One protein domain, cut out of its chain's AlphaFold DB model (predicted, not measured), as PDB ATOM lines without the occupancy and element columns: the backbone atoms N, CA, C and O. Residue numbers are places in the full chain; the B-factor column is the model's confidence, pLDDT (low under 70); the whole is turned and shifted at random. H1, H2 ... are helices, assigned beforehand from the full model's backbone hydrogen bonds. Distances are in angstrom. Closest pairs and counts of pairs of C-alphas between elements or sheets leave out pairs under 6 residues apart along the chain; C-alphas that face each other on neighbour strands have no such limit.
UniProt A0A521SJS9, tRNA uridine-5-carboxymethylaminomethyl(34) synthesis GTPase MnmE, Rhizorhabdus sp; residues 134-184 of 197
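This is residues 134 to 184 of the 197 residues of the protein "tRNA uridine-5-carboxymethylaminomethyl(34) synthesis GTPase MnmE" of Rhizorhabdus sp (UniProt A0A521SJS9). One long straight helix, H3, sticks out as an arm from a small head, the helical hairpin of H1 and H2. Residues 164 to 184 of H3 stand free and make most of the length. The printed part has 51 residues with three named helices, H1, H2 and H3 along the chain, and no named strand; the class is all helix. It is extended, with a radius of gyration of the C-alphas of 16.4 A and spans of 53 by 17 by 12 A.

H3, residues 161 to 184, is 35.3 A long and ends at C-alpha 184, (2.479, -22.722, -13.445). H1, residues 134 to 144, begins at C-alpha 134, (-14.394, -5.001, 12.544). H2 holds residues 148 to 158.

H3 and H1 only just touch, and only at their ends, with 3 pairs of C-alphas within 8 A; the closest are those of Ser 163 and Asn 134, 7.0 A apart. H2 and H3 meet only through their link. H1 and H2, a hairpin, touch at a shallow tilt of 27 degrees, opposite ways; their closest C-alphas, of Glu 135 and Ala 158, are 4.1 A apart. In H1, H2 and H3 every O i to N i+4 pair is within hydrogen-bond range.

The C-alphas farthest apart, of Glu 146 and Ile 184, are 53.1 A apart. The printed part has no cut, and both links are tight. No printed residue is under 70 in pLDDT.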
ATOM      1  N   ASN A 134     -14.869  -6.386  12.573       92.94
ATOM      2  CA  ASN A 134     -14.394  -5.001  12.544       92.94
ATOM      3  C   ASN A 134     -15.539  -4.037  12.864       92.94
ATOM      4  O   ASN A 134     -15.358  -3.066  13.598       92.94
ATOM      5  N   GLU A 135     -16.730  -4.304  12.327       95.50
ATOM      6  CA  GLU A 135     -17.937  -3.533  12.621       95.50
ATOM      7  C   GLU A 135     -18.341  -3.653  14.101       95.50
ATOM      8  O   GLU A 135     -18.718  -2.655  14.723       95.50
ATOM      9  N   ALA A 136     -18.226  -4.851  14.687       95.06
ATOM     10  CA  ALA A 136     -18.503  -5.094  16.101       95.06
ATOM     11  C   ALA A 136     -17.537  -4.342  17.035       95.06
ATOM     12  O   ALA A 136     -17.984  -3.714  17.998       95.06
ATOM     13  N   GLU A 137     -16.234  -4.366  16.745       93.94
ATOM     14  CA  GLU A 137     -15.220  -3.618  17.502       93.94
ATOM     15  C   GLU A 137     -15.426  -2.104  17.366       93.94
ATOM     16  O   GLU A 137     -15.480  -1.382  18.364       93.94
ATOM     17  N   ALA A 138     -15.668  -1.630  16.141       95.50
ATOM     18  CA  ALA A 138     -15.916  -0.220  15.864       95.50
ATOM     19  C   ALA A 138     -17.183   0.321  16.544       95.50
ATOM     20  O   ALA A 138     -17.249   1.506  16.881       95.50
ATOM     21  N   LEU A 139     -18.194  -0.520  16.780       95.00
ATOM     22  CA  LEU A 139     -19.351  -0.140  17.591       95.00
ATOM     23  C   LEU A 139     -18.946   0.150  19.045       95.00
ATOM     24  O   LEU A 139     -19.460   1.097  19.641       95.00
ATOM     25  N   GLY A 140     -18.019  -0.630  19.608       94.06
ATOM     26  CA  GLY A 140     -17.440  -0.371  20.927       94.06
ATOM     27  C   GLY A 140     -16.703   0.968  20.972       94.06
ATOM     28  O   GLY A 140     -16.978   1.791  21.846       94.06
ATOM     29  N   ASP A 141     -15.860   1.229  19.972       95.69
ATOM     30  CA  ASP A 141     -15.149   2.505  19.829       95.69
ATOM     31  C   ASP A 141     -16.110   3.690  19.693       95.69
ATOM     32  O   ASP A 141     -15.874   4.761  20.253       95.69
ATOM     33  N   LEU A 142     -17.225   3.509  18.976       96.12
ATOM     34  CA  LEU A 142     -18.233   4.552  18.804       96.12
ATOM     35  C   LEU A 142     -18.911   4.905  20.130       96.12
ATOM     36  O   LEU A 142     -19.178   6.079  20.382       96.12
ATOM     37  N   LEU A 143     -19.184   3.906  20.974       93.62
ATOM     38  CA  LEU A 143     -19.758   4.110  22.305       93.62
ATOM     39  C   LEU A 143     -18.759   4.749  23.281       93.62
ATOM     40  O   LEU A 143     -19.179   5.495  24.163       93.62
ATOM     41  N   ALA A 144     -17.463   4.469  23.124       95.50
ATOM     42  CA  ALA A 144     -16.391   4.989  23.973       95.50
ATOM     43  C   ALA A 144     -15.787   6.321  23.483       95.50
ATOM     44  O   ALA A 144     -14.918   6.877  24.150       95.50
ATOM     45  N   ALA A 145     -16.206   6.833  22.323       97.19
ATOM     46  CA  ALA A 145     -15.607   8.014  21.710       97.19
ATOM     47  C   ALA A 145     -15.759   9.277  22.578       97.19
ATOM     48  O   ALA A 145     -16.869   9.720  22.870       97.19
ATOM     49  N   GLU A 146     -14.634   9.918  22.905       97.31
ATOM     50  CA  GLU A 146     -14.587  11.167  23.684       97.31
ATOM     51  C   GLU A 146     -14.387  12.406  22.797       97.31
ATOM     52  O   GLU A 146     -14.637  13.538  23.211       97.31
ATOM     53  N   THR A 147     -13.940  12.204  21.555       97.94
ATOM     54  CA  THR A 147     -13.669  13.275  20.591       97.94
ATOM     55  C   THR A 147     -14.462  13.087  19.304       97.94
ATOM     56  O   THR A 147     -14.768  11.972  18.878       97.94
ATOM     57  N   GLU A 148     -14.749  14.194  18.621       97.56
ATOM     58  CA  GLU A 148     -15.465  14.163  17.342       97.56
ATOM     59  C   GLU A 148     -14.691  13.396  16.256       97.56
ATOM     60  O   GLU A 148     -15.291  12.723  15.419       97.56
ATOM     61  N   SER A 149     -13.356  13.444  16.279       97.19
ATOM     62  CA  SER A 149     -12.523  12.658  15.364       97.19
ATOM     63  C   SER A 149     -12.654  11.155  15.623       97.19
ATOM     64  O   SER A 149     -12.867  10.410  14.665       97.19
ATOM     65  N   GLN A 150     -12.604  10.713  16.888       97.44
ATOM     66  CA  GLN A 150     -12.853   9.314  17.261       97.44
ATOM     67  C   GLN A 150     -14.253   8.875  16.824       97.44
ATOM     68  O   GLN A 150     -14.383   7.869  16.131       97.44
ATOM     69  N   ARG A 151     -15.288   9.670  17.131       97.62
ATOM     70  CA  ARG A 151     -16.679   9.370  16.763       97.62
ATOM     71  C   ARG A 151     -16.850   9.213  15.249       97.62
ATOM     72  O   ARG A 151     -17.498   8.274  14.796       97.62
ATOM     73  N   ARG A 152     -16.277  10.122  14.449       97.06
ATOM     74  CA  ARG A 152     -16.336  10.047  12.978       97.06
ATOM     75  C   ARG A 152     -15.622   8.817  12.435       97.06
ATOM     76  O   ARG A 152     -16.155   8.183  11.529       97.06
ATOM     77  N   ASN A 153     -14.445   8.495  12.969       96.06
ATOM     78  CA  ASN A 153     -13.693   7.319  12.547       96.06
ATOM     79  C   ASN A 153     -14.454   6.027  12.880       96.06
ATOM     80  O   ASN A 153     -14.713   5.223  11.991       96.06
ATOM     81  N   ALA A 154     -14.901   5.883  14.128       95.94
ATOM     82  CA  ALA A 154     -15.659   4.721  14.578       95.94
ATOM     83  C   ALA A 154     -16.973   4.548  13.797       95.94
ATOM     84  O   ALA A 154     -17.305   3.440  13.396       95.94
ATOM     85  N   MET A 155     -17.680   5.640  13.477       95.44
ATOM     86  CA  MET A 155     -18.886   5.592  12.638       95.44
ATOM     87  C   MET A 155     -18.606   5.053  11.225       95.44
ATOM     88  O   MET A 155     -19.424   4.319  10.676       95.44
ATOM     89  N   LEU A 156     -17.470   5.410  10.616       94.88
ATOM     90  CA  LEU A 156     -17.086   4.890   9.298       94.88
ATOM     91  C   LEU A 156     -16.765   3.394   9.358       94.88
ATOM     92  O   LEU A 156     -17.208   2.637   8.493       94.88
ATOM     93  N   LEU A 157     -16.012   2.976  10.377       94.50
ATOM     94  CA  LEU A 157     -15.613   1.583  10.571       94.50
ATOM     95  C   LEU A 157     -16.816   0.691  10.910       94.50
ATOM     96  O   LEU A 157     -16.990  -0.340  10.271       94.50
ATOM     97  N   ALA A 158     -17.706   1.143  11.799       93.06
ATOM     98  CA  ALA A 158     -18.956   0.458  12.139       93.06
ATOM     99  C   ALA A 158     -19.942   0.392  10.959       93.06
ATOM    100  O   ALA A 158     -20.860  -0.419  10.959       93.06
ATOM    101  N   GLY A 159     -19.762   1.251   9.950       90.94
ATOM    102  CA  GLY A 159     -20.476   1.198   8.674       90.94
ATOM    103  C   GLY A 159     -19.810   0.303   7.619       90.94
ATOM    104  O   GLY A 159     -20.091   0.475   6.427       90.94
ATOM    105  N   GLY A 160     -18.868  -0.561   8.008       92.62
ATOM    106  CA  GLY A 160     -18.230  -1.563   7.148       92.62
ATOM    107  C   GLY A 160     -17.217  -1.003   6.147       92.62
ATOM    108  O   GLY A 160     -16.933  -1.636   5.130       92.62
ATOM    109  N   ALA A 161     -16.702   0.216   6.358       93.00
ATOM    110  CA  ALA A 161     -15.760   0.832   5.415       93.00
ATOM    111  C   ALA A 161     -14.451   0.039   5.288       93.00
ATOM    112  O   ALA A 161     -13.946  -0.125   4.177       93.00
ATOM    113  N   LEU A 162     -13.932  -0.466   6.410       91.94
ATOM    114  CA  LEU A 162     -12.721  -1.282   6.429       91.94
ATOM    115  C   LEU A 162     -12.956  -2.641   5.771       91.94
ATOM    116  O   LEU A 162     -12.165  -3.054   4.929       91.94
ATOM    117  N   SER A 163     -14.071  -3.290   6.087       91.62
ATOM    118  CA  SER A 163     -14.426  -4.603   5.552       91.62
ATOM    119  C   SER A 163     -14.543  -4.580   4.032       91.62
ATOM    120  O   SER A 163     -13.871  -5.351   3.357       91.62
ATOM    121  N   ARG A 164     -15.230  -3.575   3.469       93.62
ATOM    122  CA  ARG A 164     -15.284  -3.377   2.009       93.62
ATOM    123  C   ARG A 164     -13.907  -3.176   1.371       93.62
ATOM    124  O   ARG A 164     -13.693  -3.594   0.234       93.62
ATOM    125  N   ALA A 165     -12.983  -2.504   2.060       94.00
ATOM    126  CA  ALA A 165     -11.622  -2.321   1.558       94.00
ATOM    127  C   ALA A 165     -10.840  -3.644   1.569       94.00
ATOM    128  O   ALA A 165     -10.197  -3.973   0.570       94.00
ATOM    129  N   ILE A 166     -10.946  -4.413   2.658       94.00
ATOM    130  CA  ILE A 166     -10.331  -5.738   2.799       94.00
ATOM    131  C   ILE A 166     -10.869  -6.693   1.733       94.00
ATOM    132  O   ILE A 166     -10.067  -7.306   1.033       94.00
ATOM    133  N   ASP A 167     -12.186  -6.751   1.535       93.31
ATOM    134  CA  ASP A 167     -12.816  -7.591   0.510       93.31
ATOM    135  C   ASP A 167     -12.283  -7.253  -0.889       93.31
ATOM    136  O   ASP A 167     -11.935  -8.136  -1.677       93.31
ATOM    137  N   GLY A 168     -12.146  -5.957  -1.187       95.94
ATOM    138  CA  GLY A 168     -11.572  -5.487  -2.446       95.94
ATOM    139  C   GLY A 168     -10.112  -5.909  -2.634       95.94
ATOM    140  O   GLY A 168      -9.706  -6.277  -3.739       95.94
ATOM    141  N   TRP A 169      -9.302  -5.881  -1.574       97.00
ATOM    142  CA  TRP A 169      -7.917  -6.353  -1.627       97.00
ATOM    143  C   TRP A 169      -7.833  -7.872  -1.755       97.00
ATOM    144  O   TRP A 169      -7.080  -8.363  -2.598       97.00
ATOM    145  N   GLN A 170      -8.634  -8.611  -0.990       96.81
ATOM    146  CA  GLN A 170      -8.682 -10.068  -1.029       96.81
ATOM    147  C   GLN A 170      -9.087 -10.567  -2.418       96.81
ATOM    148  O   GLN A 170      -8.424 -11.450  -2.960       96.81
ATOM    149  N   ALA A 171     -10.099  -9.956  -3.040       96.62
ATOM    150  CA  ALA A 171     -10.518 -10.293  -4.398       96.62
ATOM    151  C   ALA A 171      -9.381 -10.118  -5.420       96.62
ATOM    152  O   ALA A 171      -9.189 -10.961  -6.298       96.62
ATOM    153  N   ARG A 172      -8.584  -9.049  -5.292       97.44
ATOM    154  CA  ARG A 172      -7.435  -8.793  -6.175       97.44
ATOM    155  C   ARG A 172      -6.307  -9.799  -5.968       97.44
ATOM    156  O   ARG A 172      -5.757 -10.288  -6.949       97.44
ATOM    157  N   VAL A 173      -5.967 -10.112  -4.716       97.38
ATOM    158  CA  VAL A 173      -4.923 -11.098  -4.394       97.38
ATOM    159  C   VAL A 173      -5.333 -12.488  -4.871       97.38
ATOM    160  O   VAL A 173      -4.530 -13.173  -5.496       97.38
ATOM    161  N   LEU A 174      -6.591 -12.879  -4.655       97.12
ATOM    162  CA  LEU A 174      -7.114 -14.164  -5.109       97.12
ATOM    163  C   LEU A 174      -7.069 -14.285  -6.638       97.12
ATOM    164  O   LEU A 174      -6.653 -15.313  -7.159       97.12
ATOM    165  N   MET A 175      -7.427 -13.216  -7.357       96.38
ATOM    166  CA  MET A 175      -7.336 -13.172  -8.820       96.38
ATOM    167  C   MET A 175      -5.894 -13.337  -9.315       96.38
ATOM    168  O   MET A 175      -5.651 -14.082 -10.260       96.38
ATOM    169  N   LEU A 176      -4.932 -12.654  -8.688       96.50
ATOM    170  CA  LEU A 176      -3.516 -12.793  -9.043       96.50
ATOM    171  C   LEU A 176      -2.994 -14.200  -8.737       96.50
ATOM    172  O   LEU A 176      -2.286 -14.769  -9.560       96.50
ATOM    173  N   SER A 177      -3.386 -14.776  -7.599       96.06
ATOM    174  CA  SER A 177      -3.030 -16.148  -7.232       96.06
ATOM    175  C   SER A 177      -3.576 -17.162  -8.235       96.06
ATOM    176  O   SER A 177      -2.850 -18.062  -8.630       96.06
ATOM    177  N   ALA A 178      -4.828 -17.002  -8.674       93.88
ATOM    178  CA  ALA A 178      -5.439 -17.889  -9.662       93.88
ATOM    179  C   ALA A 178      -4.738 -17.816 -11.029       93.88
ATOM    180  O   ALA A 178      -4.613 -18.830 -11.705       93.88
ATOM    181  N   ARG A 179      -4.263 -16.628 -11.429       92.25
ATOM    182  CA  ARG A 179      -3.474 -16.456 -12.660       92.25
ATOM    183  C   ARG A 179      -2.110 -17.122 -12.560       92.25
ATOM    184  O   ARG A 179      -1.729 -17.826 -13.479       92.25
ATOM    185  N   LEU A 180      -1.408 -16.925 -11.444       93.75
ATOM    186  CA  LEU A 180      -0.105 -17.551 -11.228       93.75
ATOM    187  C   LEU A 180      -0.208 -19.081 -11.232       93.75
ATOM    188  O   LEU A 180       0.638 -19.735 -11.827       93.75
ATOM    189  N   GLU A 181      -1.240 -19.639 -10.597       92.81
ATOM    190  CA  GLU A 181      -1.476 -21.086 -10.606       92.81
ATOM    191  C   GLU A 181      -1.708 -21.604 -12.032       92.81
ATOM    192  O   GLU A 181      -1.105 -22.594 -12.429       92.81
ATOM    193  N   ALA A 182      -2.512 -20.891 -12.833       89.69
ATOM    194  CA  ALA A 182      -2.722 -21.236 -14.237       89.69
ATOM    195  C   ALA A 182      -1.416 -21.169 -15.052       89.69
ATOM    196  O   ALA A 182      -1.127 -22.081 -15.817       89.69
ATOM    197  N   ASP A 183      -0.598 -20.133 -14.865       87.19
ATOM    198  CA  ASP A 183       0.684 -20.028 -15.569       87.19
ATOM    199  C   ASP A 183       1.649 -21.162 -15.177       87.19
ATOM    200  O   ASP A 183       2.389 -21.651 -16.024       87.19
ATOM    201  N   ILE A 184       1.648 -21.602 -13.911       87.25
ATOM    202  CA  ILE A 184       2.479 -22.722 -13.445       87.25
ATOM    203  C   ILE A 184       1.996 -24.042 -14.056       87.25
ATOM    204  O   ILE A 184       2.805 -24.764 -14.647       87.25
TER     205      ILE A 184